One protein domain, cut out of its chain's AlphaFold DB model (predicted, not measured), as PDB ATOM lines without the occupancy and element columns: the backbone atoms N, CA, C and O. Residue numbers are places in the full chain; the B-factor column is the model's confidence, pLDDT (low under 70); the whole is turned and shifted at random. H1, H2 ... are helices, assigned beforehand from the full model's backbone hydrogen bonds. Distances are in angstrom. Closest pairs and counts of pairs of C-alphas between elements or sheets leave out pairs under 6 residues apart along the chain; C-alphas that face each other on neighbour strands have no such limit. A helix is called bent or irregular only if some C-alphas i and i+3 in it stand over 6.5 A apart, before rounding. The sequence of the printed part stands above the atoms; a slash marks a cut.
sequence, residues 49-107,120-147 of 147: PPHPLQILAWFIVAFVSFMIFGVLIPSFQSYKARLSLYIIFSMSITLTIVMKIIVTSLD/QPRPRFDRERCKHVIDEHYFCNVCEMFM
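Overview. This is residues 49 to 107 and 120 to 147 of the 147 residues of the protein "Putative palmitoyltransferase ZDHHC11" of Trichinella pseudospiralis (UniProt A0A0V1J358). A long helical hairpin, H1 and H2 side by side, makes one part of a rod; beyond its open end, across a cut, lies a separate loop-like piece, residues 120 to 147, with no named element. In that piece residues 139 to 140 are paired with residues 145 to 146 as strands are, two stretches too short to be named. The printed part has 87 residues with two named helices, H1 then H2, and no named strand; its class is all helix. It is extended, with a radius of gyration of the C-alphas of 23.6 A and spans of 71 by 25 by 24 A.

Arrangement. H1, residues 52 to 72, and H2, residues 79 to 105, form a helical hairpin joined by a short link of 6 residues. They touch, with 5 pairs of C-alphas within 8 A, and run opposite ways at a shallow tilt of 7 degrees. The closest C-alphas are those of Ser 65 and Ile 93, 7.1 A apart. H1 touches H2 with residues 61 to 69 alone, and H2 touches H1 with residues 86 to 97 alone. In H1 and H2 every O i to N i+4 pair is within hydrogen-bond range.

Along the chain. H1 begins at C-alpha 52 at (146.747, 123.817, 200.239) and is 28.5 A long. It is neither bent nor irregular, but only just: C-alphas 69 and 72 are 6.2 A apart. H2, 39.0 A long, runs from C-alpha 79 at (154.094, 139.739, 164.122) to C-alpha 105 at (148.574, 139.596, 202.738).

Size, cuts and confidence. The two C-alphas farthest apart, those of Tyr 79 and Glu 128, are 71.0 A apart. Residues 108 to 119 are not printed, and C-alphas 107 and 120 are 20.0 A apart across this cut. The mean pLDDT of the printed part is 80.0; residues 49 to 50, residue 107 and residues 120 to 147 are under 70.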
ATOM      1  N   PRO A  49     150.226 126.407 208.939       65.25
ATOM      2  CA  PRO A  49     150.521 125.775 207.656       65.25
ATOM      3  C   PRO A  49     149.861 126.536 206.487       65.25
ATOM      4  O   PRO A  49     148.682 126.897 206.576       65.25
ATOM      5  N   PRO A  50     150.586 126.774 205.375       67.19
ATOM      6  CA  PRO A  50     150.009 127.416 204.201       67.19
ATOM      7  C   PRO A  50     148.841 126.573 203.690       67.19
ATOM      8  O   PRO A  50     148.951 125.355 203.527       67.19
ATOM      9  N   HIS A  51     147.703 127.220 203.448       74.38
ATOM     10  CA  HIS A  51     146.501 126.511 203.032       74.38
ATOM     11  C   HIS A  51     146.762 125.824 201.676       74.38
ATOM     12  O   HIS A  51     147.219 126.495 200.748       74.38
ATOM     13  N   PRO A  52     146.447 124.529 201.487       79.56
ATOM     14  CA  PRO A  52     146.747 123.817 200.239       79.56
ATOM     15  C   PRO A  52     146.134 124.497 199.001       79.56
ATOM     16  O   PRO A  52     146.750 124.540 197.938       79.56
ATOM     17  N   LEU A  53     144.962 125.129 199.151       82.25
ATOM     18  CA  LEU A  53     144.344 125.937 198.085       82.25
ATOM     19  C   LEU A  53     145.191 127.142 197.641       82.25
ATOM     20  O   LEU A  53     145.108 127.548 196.486       82.25
ATOM     21  N   GLN A  54     146.001 127.724 198.523       86.00
ATOM     22  CA  GLN A  54     146.877 128.845 198.183       86.00
ATOM     23  C   GLN A  54     148.035 128.381 197.303       86.00
ATOM     24  O   GLN A  54     148.338 129.022 196.300       86.00
ATOM     25  N   ILE A  55     148.623 127.228 197.627       86.44
ATOM     26  CA  ILE A  55     149.645 126.581 196.798       86.44
ATOM     27  C   ILE A  55     149.054 126.241 195.425       86.44
ATOM     28  O   ILE A  55     149.630 126.589 194.394       86.44
ATOM     29  N   LEU A  56     147.858 125.644 195.402       90.00
ATOM     30  CA  LEU A  56     147.144 125.342 194.163       90.00
ATOM     31  C   LEU A  56     146.883 126.601 193.320       90.00
ATOM     32  O   LEU A  56     147.050 126.573 192.103       90.00
ATOM     33  N   ALA A  57     146.528 127.725 193.946       89.88
ATOM     34  CA  ALA A  57     146.308 128.982 193.237       89.88
ATOM     35  C   ALA A  57     147.574 129.487 192.523       89.88
ATOM     36  O   ALA A  57     147.476 129.962 191.393       89.88
ATOM     37  N   TRP A  58     148.752 129.357 193.141       91.94
ATOM     38  CA  TRP A  58     150.025 129.694 192.495       91.94
ATOM     39  C   TRP A  58     150.324 128.781 191.306       91.94
ATOM     40  O   TRP A  58     150.709 129.274 190.246       91.94
ATOM     41  N   PHE A  59     150.073 127.476 191.442       93.81
ATOM     42  CA  PHE A  59     150.219 126.531 190.333       93.81
ATOM     43  C   PHE A  59     149.304 126.864 189.156       93.81
ATOM     44  O   PHE A  59     149.752 126.822 188.014       93.81
ATOM     45  N   ILE A  60     148.052 127.247 189.415       93.62
ATOM     46  CA  ILE A  60     147.116 127.656 188.361       93.62
ATOM     47  C   ILE A  60     147.636 128.900 187.634       93.62
ATOM     48  O   ILE A  60     147.661 128.918 186.406       93.62
ATOM     49  N   VAL A  61     148.094 129.922 188.366       93.25
ATOM     50  CA  VAL A  61     148.653 131.141 187.754       93.25
ATOM     51  C   VAL A  61     149.879 130.804 186.903       93.25
ATOM     52  O   VAL A  61     149.971 131.263 185.764       93.25
ATOM     53  N   ALA A  62     150.788 129.966 187.405       94.62
ATOM     54  CA  ALA A  62     151.971 129.535 186.663       94.62
ATOM     55  C   ALA A  62     151.607 128.739 185.400       94.62
ATOM     56  O   ALA A  62     152.127 129.022 184.322       94.62
ATOM     57  N   PHE A  63     150.670 127.794 185.509       95.69
ATOM     58  CA  PHE A  63     150.198 126.981 184.390       95.69
ATOM     59  C   PHE A  63     149.539 127.830 183.301       95.69
ATOM     60  O   PHE A  63     149.877 127.706 182.125       95.69
ATOM     61  N   VAL A  64     148.641 128.741 183.684       94.62
ATOM     62  CA  VAL A  64     147.980 129.660 182.746       94.62
ATOM     63  C   VAL A  64     149.004 130.575 182.073       94.62
ATOM     64  O   VAL A  64     148.957 130.749 180.857       94.62
ATOM     65  N   SER A  65     149.973 131.098 182.832       95.12
ATOM     66  CA  SER A  65     151.068 131.907 182.281       95.12
ATOM     67  C   SER A  65     151.863 131.125 181.240       95.12
ATOM     68  O   SER A  65     152.076 131.609 180.129       95.12
ATOM     69  N   PHE A  66     152.252 129.893 181.567       96.38
ATOM     70  CA  PHE A  66     152.985 129.023 180.656       96.38
ATOM     71  C   PHE A  66     152.193 128.733 179.376       96.38
ATOM     72  O   PHE A  66     152.742 128.850 178.285       96.38
ATOM     73  N   MET A  67     150.900 128.425 179.481       96.62
ATOM     74  CA  MET A  67     150.059 128.170 178.307       96.62
ATOM     75  C   MET A  67     149.914 129.408 177.416       96.62
ATOM     76  O   MET A  67     149.974 129.303 176.190       96.62
ATOM     77  N   ILE A  68     149.786 130.597 178.008       93.88
ATOM     78  CA  ILE A  68     149.681 131.847 177.254       93.88
ATOM     79  C   ILE A  68     150.997 132.162 176.526       93.88
ATOM     80  O   ILE A  68     150.996 132.375 175.315       93.88
ATOM     81  N   PHE A  69     152.130 132.158 177.230       94.06
ATOM     82  CA  PHE A  69     153.415 132.544 176.635       94.06
ATOM     83  C   PHE A  69     154.049 131.453 175.768       94.06
ATOM     84  O   PHE A  69     154.722 131.772 174.790       94.06
ATOM     85  N   GLY A  70     153.840 130.184 176.115       93.88
ATOM     86  CA  GLY A  70     154.441 129.036 175.441       93.88
ATOM     87  C   GLY A  70     153.628 128.501 174.265       93.88
ATOM     88  O   GLY A  70     154.215 127.965 173.331       93.88
ATOM     89  N   VAL A  71     152.299 128.654 174.281       94.50
ATOM     90  CA  VAL A  71     151.419 128.064 173.255       94.50
ATOM     91  C   VAL A  71     150.590 129.128 172.546       94.50
ATOM     92  O   VAL A  71     150.652 129.236 171.321       94.50
ATOM     93  N   LEU A  72     149.847 129.948 173.296       92.12
ATOM     94  CA  LEU A  72     148.901 130.897 172.706       92.12
ATOM     95  C   LEU A  72     149.610 131.946 171.846       92.12
ATOM     96  O   LEU A  72     149.259 132.106 170.682       92.12
ATOM     97  N   ILE A  73     150.609 132.648 172.386       92.19
ATOM     98  CA  ILE A  73     151.273 133.740 171.663       92.19
ATOM     99  C   ILE A  73     152.039 133.240 170.421       92.19
ATOM    100  O   ILE A  73     151.860 133.836 169.355       92.19
ATOM    101  N   PRO A  74     152.829 132.149 170.476       90.94
ATOM    102  CA  PRO A  74     153.495 131.606 169.289       90.94
ATOM    103  C   PRO A  74     152.535 131.127 168.195       90.94
ATOM    104  O   PRO A  74     152.907 131.141 167.023       90.94
ATOM    105  N   SER A  75     151.301 130.753 168.548       90.81
ATOM    106  CA  SER A  75     150.292 130.299 167.584       90.81
ATOM    107  C   SER A  75     149.816 131.401 166.624       90.81
ATOM    108  O   SER A  75     149.229 131.088 165.586       90.81
ATOM    109  N   PHE A  76     150.050 132.683 166.926       90.12
ATOM    110  CA  PHE A  76     149.656 133.785 166.046       90.12
ATOM    111  C   PHE A  76     150.719 134.055 164.974       90.12
ATOM    112  O   PHE A  76     151.848 134.434 165.267       90.12
ATOM    113  N   GLN A  77     150.335 133.953 163.700       85.06
ATOM    114  CA  GLN A  77     151.250 134.169 162.571       85.06
ATOM    115  C   GLN A  77     151.645 135.649 162.389       85.06
ATOM    116  O   GLN A  77     152.770 135.963 161.993       85.06
ATOM    117  N   SER A  78     150.752 136.588 162.722       92.56
ATOM    118  CA  SER A  78     151.015 138.026 162.578       92.56
ATOM    119  C   SER A  78     151.980 138.541 163.651       92.56
ATOM    120  O   SER A  78     151.713 138.453 164.849       92.56
ATOM    121  N   TYR A  79     153.099 139.135 163.224       90.25
ATOM    122  CA  TYR A  79     154.094 139.739 164.122       90.25
ATOM    123  C   TYR A  79     153.505 140.861 164.992       90.25
ATOM    124  O   TYR A  79     153.742 140.897 166.198       90.25
ATOM    125  N   LYS A  80     152.685 141.741 164.401       92.94
ATOM    126  CA  LYS A  80     152.058 142.858 165.126       92.94
ATOM    127  C   LYS A  80     151.121 142.352 166.225       92.94
ATOM    128  O   LYS A  80     151.177 142.845 167.344       92.94
ATOM    129  N   ALA A  81     150.324 141.326 165.917       91.50
ATOM    130  CA  ALA A  81     149.419 140.714 166.887       91.50
ATOM    131  C   ALA A  81     150.192 140.065 168.044       91.50
ATOM    132  O   ALA A  81     149.868 140.314 169.200       91.50
ATOM    133  N   ARG A  82     151.260 139.310 167.754       92.69
ATOM    134  CA  ARG A  82     152.111 138.702 168.790       92.69
ATOM    135  C   ARG A  82     152.668 139.731 169.768       92.69
ATOM    136  O   ARG A  82     152.573 139.526 170.972       92.69
ATOM    137  N   LEU A  83     153.204 140.843 169.260       93.25
ATOM    138  CA  LEU A  83     153.756 141.904 170.102       93.25
ATOM    139  C   LEU A  83     152.687 142.517 171.018       93.25
ATOM    140  O   LEU A  83     152.914 142.659 172.218       93.25
ATOM    141  N   SER A  84     151.504 142.825 170.479       94.12
ATOM    142  CA  SER A  84     150.388 143.344 171.276       94.12
ATOM    143  C   SER A  84     149.941 142.356 172.357       94.12
ATOM    144  O   SER A  84     149.718 142.761 173.497       94.12
ATOM    145  N   LEU A  85     149.858 141.062 172.034       94.12
ATOM    146  CA  LEU A  85     149.471 140.023 172.991       94.12
ATOM    147  C   LEU A  85     150.515 139.852 174.099       94.12
ATOM    148  O   LEU A  85     150.129 139.754 175.261       94.12
ATOM    149  N   TYR A  86     151.815 139.895 173.782       94.31
ATOM    150  CA  TYR A  86     152.871 139.886 174.801       94.31
ATOM    151  C   TYR A  86     152.687 141.015 175.815       94.31
ATOM    152  O   TYR A  86     152.743 140.762 177.016       94.31
ATOM    153  N   ILE A  87     152.428 142.239 175.350       95.44
ATOM    154  CA  ILE A  87     152.253 143.403 176.228       95.44
ATOM    155  C   ILE A  87     151.000 143.236 177.096       95.44
ATOM    156  O   ILE A  87     151.078 143.338 178.320       95.44
ATOM    157  N   ILE A  88     149.850 142.934 176.486       96.00
ATOM    158  CA  ILE A  88     148.562 142.859 177.194       96.00
ATOM    159  C   ILE A  88     148.558 141.722 178.221       96.00
ATOM    160  O   ILE A  88     148.183 141.934 179.379       96.00
ATOM    161  N   PHE A  89     148.992 140.520 177.830       95.31
ATOM    162  CA  PHE A  89     149.011 139.379 178.741       95.31
ATOM    163  C   PHE A  89     150.069 139.532 179.832       95.31
ATOM    164  O   PHE A  89     149.784 139.204 180.980       95.31
ATOM    165  N   SER A  90     151.243 140.094 179.524       94.69
ATOM    166  CA  SER A  90     152.261 140.394 180.541       94.69
ATOM    167  C   SER A  90     151.729 141.341 181.617       94.69
ATOM    168  O   SER A  90     151.827 141.042 182.810       94.69
ATOM    169  N   MET A  91     151.067 142.430 181.216       96.69
ATOM    170  CA  MET A  91     150.457 143.375 182.158       96.69
ATOM    171  C   MET A  91     149.349 142.715 182.989       96.69
ATOM    172  O   MET A  91     149.306 142.874 184.209       96.69
ATOM    173  N   SER A  92     148.487 141.919 182.350       95.75
ATOM    174  CA  SER A  92     147.368 141.233 183.012       95.75
ATOM    175  C   SER A  92     147.839 140.198 184.041       95.75
ATOM    176  O   SER A  92     147.299 140.117 185.148       95.75
ATOM    177  N   ILE A  93     148.870 139.418 183.707       94.81
ATOM    178  CA  ILE A  93     149.439 138.415 184.614       94.81
ATOM    179  C   ILE A  93     150.189 139.088 185.759       94.81
ATOM    180  O   ILE A  93     150.010 138.689 186.908       94.81
ATOM    181  N   THR A  94     150.934 140.160 185.485       95.19
ATOM    182  CA  THR A  94     151.588 140.960 186.532       95.19
ATOM    183  C   THR A  94     150.561 141.505 187.525       95.19
ATOM    184  O   THR A  94     150.714 141.317 188.731       95.19
ATOM    185  N   LEU A  95     149.465 142.094 187.037       96.25
ATOM    186  CA  LEU A  95     148.368 142.567 187.885       96.25
ATOM    187  C   LEU A  95     147.750 141.427 188.706       96.25
ATOM    188  O   LEU A  95     147.483 141.594 189.895       96.25
ATOM    189  N   THR A  96     147.561 140.255 188.099       94.12
ATOM    190  CA  THR A  96     147.023 139.074 188.788       94.12
ATOM    191  C   THR A  96     147.939 138.621 189.924       94.12
ATOM    192  O   THR A  96     147.455 138.332 191.017       94.12
ATOM    193  N   ILE A  97     149.256 138.594 189.700       94.50
ATOM    194  CA  ILE A  97     150.251 138.249 190.725       94.50
ATOM    195  C   ILE A  97     150.207 139.264 191.868       94.50
ATOM    196  O   ILE A  97     150.126 138.867 193.029       94.50
ATOM    197  N   VAL A  98     150.187 140.564 191.557       94.81
ATOM    198  CA  VAL A  98     150.085 141.629 192.567       94.81
ATOM    199  C   VAL A  98     148.814 141.469 193.399       94.81
ATOM    200  O   VAL A  98     148.882 141.446 194.625       94.81
ATOM    201  N   MET A  99     147.661 141.273 192.759       92.00
ATOM    202  CA  MET A  99     146.398 141.057 193.466       92.00
ATOM    203  C   MET A  99     146.421 139.787 194.318       92.00
ATOM    204  O   MET A  99     145.941 139.804 195.449       92.00
ATOM    205  N   LYS A 100     147.025 138.695 193.837       89.50
ATOM    206  CA  LYS A 100     147.209 137.473 194.633       89.50
ATOM    207  C   LYS A 100     148.063 137.724 195.873       89.50
ATOM    208  O   LYS A 100     147.711 137.232 196.944       89.50
ATOM    209  N   ILE A 101     149.134 138.507 195.756       89.62
ATOM    210  CA  ILE A 101     149.974 138.901 196.895       89.62
ATOM    211  C   ILE A 101     149.171 139.756 197.879       89.62
ATOM    212  O   ILE A 101     149.217 139.482 199.077       89.62
ATOM    213  N   ILE A 102     148.401 140.735 197.392       87.50
ATOM    214  CA  ILE A 102     147.559 141.602 198.229       87.50
ATOM    215  C   ILE A 102     146.534 140.763 198.990       87.50
ATOM    216  O   ILE A 102     146.505 140.805 200.212       87.50
ATOM    217  N   VAL A 103     145.751 139.939 198.294       86.00
ATOM    218  CA  VAL A 103     144.706 139.102 198.909       86.00
ATOM    219  C   VAL A 103     145.286 138.116 199.924       86.00
ATOM    220  O   VAL A 103     144.662 137.845 200.940       86.00
ATOM    221  N   THR A 104     146.488 137.595 199.678       82.75
ATOM    222  CA  THR A 104     147.171 136.701 200.630       82.75
ATOM    223  C   THR A 104     147.696 137.454 201.859       82.75
ATOM    224  O   THR A 104     147.824 136.880 202.941       82.75
ATOM    225  N   SER A 105     148.019 138.736 201.689       80.12
ATOM    226  CA  SER A 105     148.574 139.596 202.738       80.12
ATOM    227  C   SER A 105     147.506 140.304 203.571       80.12
ATOM    228  O   SER A 105     147.793 140.675 204.705       80.12
ATOM    229  N   LEU A 106     146.295 140.490 203.040       76.06
ATOM    230  CA  LEU A 106     145.171 141.039 203.791       76.06
ATOM    231  C   LEU A 106     144.701 140.015 204.830       76.06
ATOM    232  O   LEU A 106     144.276 138.910 204.487       76.06
ATOM    233  N   ASP A 107     144.793 140.388 206.106       66.19
ATOM    234  CA  ASP A 107     144.185 139.638 207.200       66.19
ATOM    235  C   ASP A 107     142.655 139.806 207.110       66.19
ATOM    236  O   ASP A 107     142.175 140.943 207.075       66.19
ATOM    237  N   GLN A 120     141.784 144.050 225.499       58.88
ATOM    238  CA  GLN A 120     140.721 143.795 226.474       58.88
ATOM    239  C   GLN A 120     140.732 142.344 226.983       58.88
ATOM    240  O   GLN A 120     140.981 141.413 226.210       58.88
ATOM    241  N   PRO A 121     140.453 142.107 228.279       57.03
ATOM    242  CA  PRO A 121     140.143 140.764 228.754       57.03
ATOM    243  C   PRO A 121     138.925 140.253 227.977       57.03
ATOM    244  O   PRO A 121     137.891 140.920 227.941       57.03
ATOM    245  N   ARG A 122     139.072 139.103 227.299       59.66
ATOM    246  CA  ARG A 122     137.993 138.513 226.495       59.66
ATOM    247  C   ARG A 122     136.748 138.372 227.391       59.66
ATOM    248  O   ARG A 122     136.860 137.740 228.445       59.66
ATOM    249  N   PRO A 123     135.602 138.982 227.039       57.41
ATOM    250  CA  PRO A 123     134.400 138.869 227.851       57.41
ATOM    251  C   PRO A 123     133.963 137.402 227.904       57.41
ATOM    252  O   PRO A 123     134.030 136.697 226.894       57.41
ATOM    253  N   ARG A 124     133.530 136.933 229.084       56.25
ATOM    254  CA  ARG A 124     132.877 135.623 229.202       56.25
ATOM    255  C   ARG A 124     131.694 135.593 228.238       56.25
ATOM    256  O   ARG A 124     130.953 136.567 228.138       56.25
ATOM    257  N   PHE A 125     131.554 134.481 227.530       58.31
ATOM    258  CA  PHE A 125     130.460 134.282 226.597       58.31
ATOM    259  C   PHE A 125     129.150 134.264 227.382       58.31
ATOM    260  O   PHE A 125     128.958 133.433 228.270       58.31
ATOM    261  N   ASP A 126     128.292 135.233 227.086       57.44
ATOM    262  CA  ASP A 126     126.983 135.373 227.702       57.44
ATOM    263  C   ASP A 126     125.951 134.644 226.833       57.44
ATOM    264  O   ASP A 126     125.547 135.126 225.767       57.44
ATOM    265  N   ARG A 127     125.564 133.444 227.281       57.28
ATOM    266  CA  ARG A 127     124.622 132.556 226.581       57.28
ATOM    267  C   ARG A 127     123.246 133.192 226.378       57.28
ATOM    268  O   ARG A 127     122.536 132.800 225.454       57.28
ATOM    269  N   GLU A 128     122.869 134.189 227.176       62.34
ATOM    270  CA  GLU A 128     121.576 134.867 227.029       62.34
ATOM    271  C   GLU A 128     121.541 135.792 225.808       62.34
ATOM    272  O   GLU A 128     120.492 135.976 225.187       62.34
ATOM    273  N   ARG A 129     122.703 136.321 225.404       60.72
ATOM    274  CA  ARG A 129     122.823 137.294 224.312       60.72
ATOM    275  C   ARG A 129     122.988 136.653 222.932       60.72
ATOM    276  O   ARG A 129     122.688 137.295 221.928       60.72
ATOM    277  N   CYS A 130     123.414 135.391 222.872       57.38
ATOM    278  CA  CYS A 130     123.677 134.650 221.631       57.38
ATOM    279  C   CYS A 130     122.734 133.449 221.410       57.38
ATOM    280  O   CYS A 130     123.088 132.493 220.728       57.38
ATOM    281  N   LYS A 131     121.514 133.511 221.952       56.88
ATOM    282  CA  LYS A 131     120.535 132.407 221.984       56.88
ATOM    283  C   LYS A 131     120.035 131.914 220.612       56.88
ATOM    284  O   LYS A 131     119.463 130.835 220.535       56.88
ATOM    285  N   HIS A 132     120.195 132.703 219.545       58.69
ATOM    286  CA  HIS A 132     119.583 132.428 218.235       58.69
ATOM    287  C   HIS A 132     120.549 131.887 217.161       58.69
ATOM    288  O   HIS A 132     120.082 131.407 216.136       58.69
ATOM    289  N   VAL A 133     121.872 131.961 217.352       54.62
ATOM    290  CA  VAL A 133     122.833 131.780 216.235       54.62
ATOM    291  C   VAL A 133     123.840 130.641 216.459       54.62
ATOM    292  O   VAL A 133     124.624 130.350 215.562       54.62
ATOM    293  N   ILE A 134     123.868 129.992 217.630       54.00
ATOM    294  CA  ILE A 134     125.034 129.190 218.033       54.00
ATOM    295  C   ILE A 134     124.609 127.841 218.619       54.00
ATOM    296  O   ILE A 134     124.008 127.796 219.690       54.00
ATOM    297  N   ASP A 135     124.927 126.752 217.913       55.38
ATOM    298  CA  ASP A 135     124.820 125.391 218.445       55.38
ATOM    299  C   ASP A 135     125.992 125.109 219.402       55.38
ATOM    300  O   ASP A 135     127.125 125.488 219.107       55.38
ATOM    301  N   GLU A 136     125.742 124.369 220.490       59.69
ATOM    302  CA  GLU A 136     126.689 124.080 221.595       59.69
ATOM    303  C   GLU A 136     127.981 123.312 221.211       59.69
ATOM    304  O   GLU A 136     128.763 122.910 222.072       59.69
ATOM    305  N   HIS A 137     128.184 123.026 219.924       58.38
ATOM    306  CA  HIS A 137     129.246 122.149 219.422       58.38
ATOM    307  C   HIS A 137     130.301 122.879 218.580       58.38
ATOM    308  O   HIS A 137     131.211 122.233 218.054       58.38
ATOM    309  N   TYR A 138     130.218 124.205 218.435       62.66
ATOM    310  CA  TYR A 138     131.146 124.959 217.590       62.66
ATOM    311  C   TYR A 138     132.173 125.742 218.416       62.66
ATOM    312  O   TYR A 138     131.855 126.561 219.275       62.66
ATOM    313  N   PHE A 139     133.451 125.507 218.119       62.75
ATOM    314  CA  PHE A 139     134.560 126.276 218.674       62.75
ATOM    315  C   PHE A 139     134.753 127.567 217.875       62.75
ATOM    316  O   PHE A 139     135.010 127.537 216.668       62.75
ATOM    317  N   CYS A 140     134.671 128.718 218.542       65.62
ATOM    318  CA  CYS A 140     134.961 129.992 217.899       65.62
ATOM    319  C   CYS A 140     136.463 130.277 217.955       65.62
ATOM    320  O   CYS A 140     136.989 130.613 219.012       65.62
ATOM    321  N   ASN A 141     137.150 130.241 216.811       63.84
ATOM    322  CA  ASN A 141     138.586 130.539 216.743       63.84
ATOM    323  C   ASN A 141     138.923 132.017 217.043       63.84
ATOM    324  O   ASN A 141     140.051 132.336 217.396       63.84
ATOM    325  N   VAL A 142     137.946 132.927 216.921       62.59
ATOM    326  CA  VAL A 142     138.127 134.356 217.237       62.59
ATOM    327  C   VAL A 142     138.075 134.589 218.741       62.59
ATOM    328  O   VAL A 142     138.880 135.356 219.262       62.59
ATOM    329  N   CYS A 143     137.137 133.943 219.436       58.94
ATOM    330  CA  CYS A 143     136.943 134.076 220.880       58.94
ATOM    331  C   CYS A 143     137.722 133.030 221.690       58.94
ATOM    332  O   CYS A 143     137.878 133.229 222.889       58.94
ATOM    333  N   GLU A 144     138.228 131.979 221.040       60.94
ATOM    334  CA  GLU A 144     138.944 130.833 221.624       60.94
ATOM    335  C   GLU A 144     138.127 130.082 222.684       60.94
ATOM    336  O   GLU A 144     138.669 129.562 223.658       60.94
ATOM    337  N   MET A 145     136.802 130.047 222.525       57.47
ATOM    338  CA  MET A 145     135.900 129.400 223.478       57.47
ATOM    339  C   MET A 145     134.971 128.444 222.738       57.47
ATOM    340  O   MET A 145     134.512 128.746 221.631       57.47
ATOM    341  N   PHE A 146     134.711 127.294 223.357       53.97
ATOM    342  CA  PHE A 146     133.584 126.438 223.001       53.97
ATOM    343  C   PHE A 146     132.306 127.186 223.396       53.97
ATOM    344  O   PHE A 146     132.204 127.636 224.541       53.97
ATOM    345  N   MET A 147     131.403 127.412 222.441       56.31
ATOM    346  CA  MET A 147     130.134 128.118 222.656       56.31
ATOM    347  C   MET A 147     128.989 127.118 222.736       56.31
ATOM    348  O   MET A 147     128.967 126.247 221.843       56.31
TER     349      MET A 147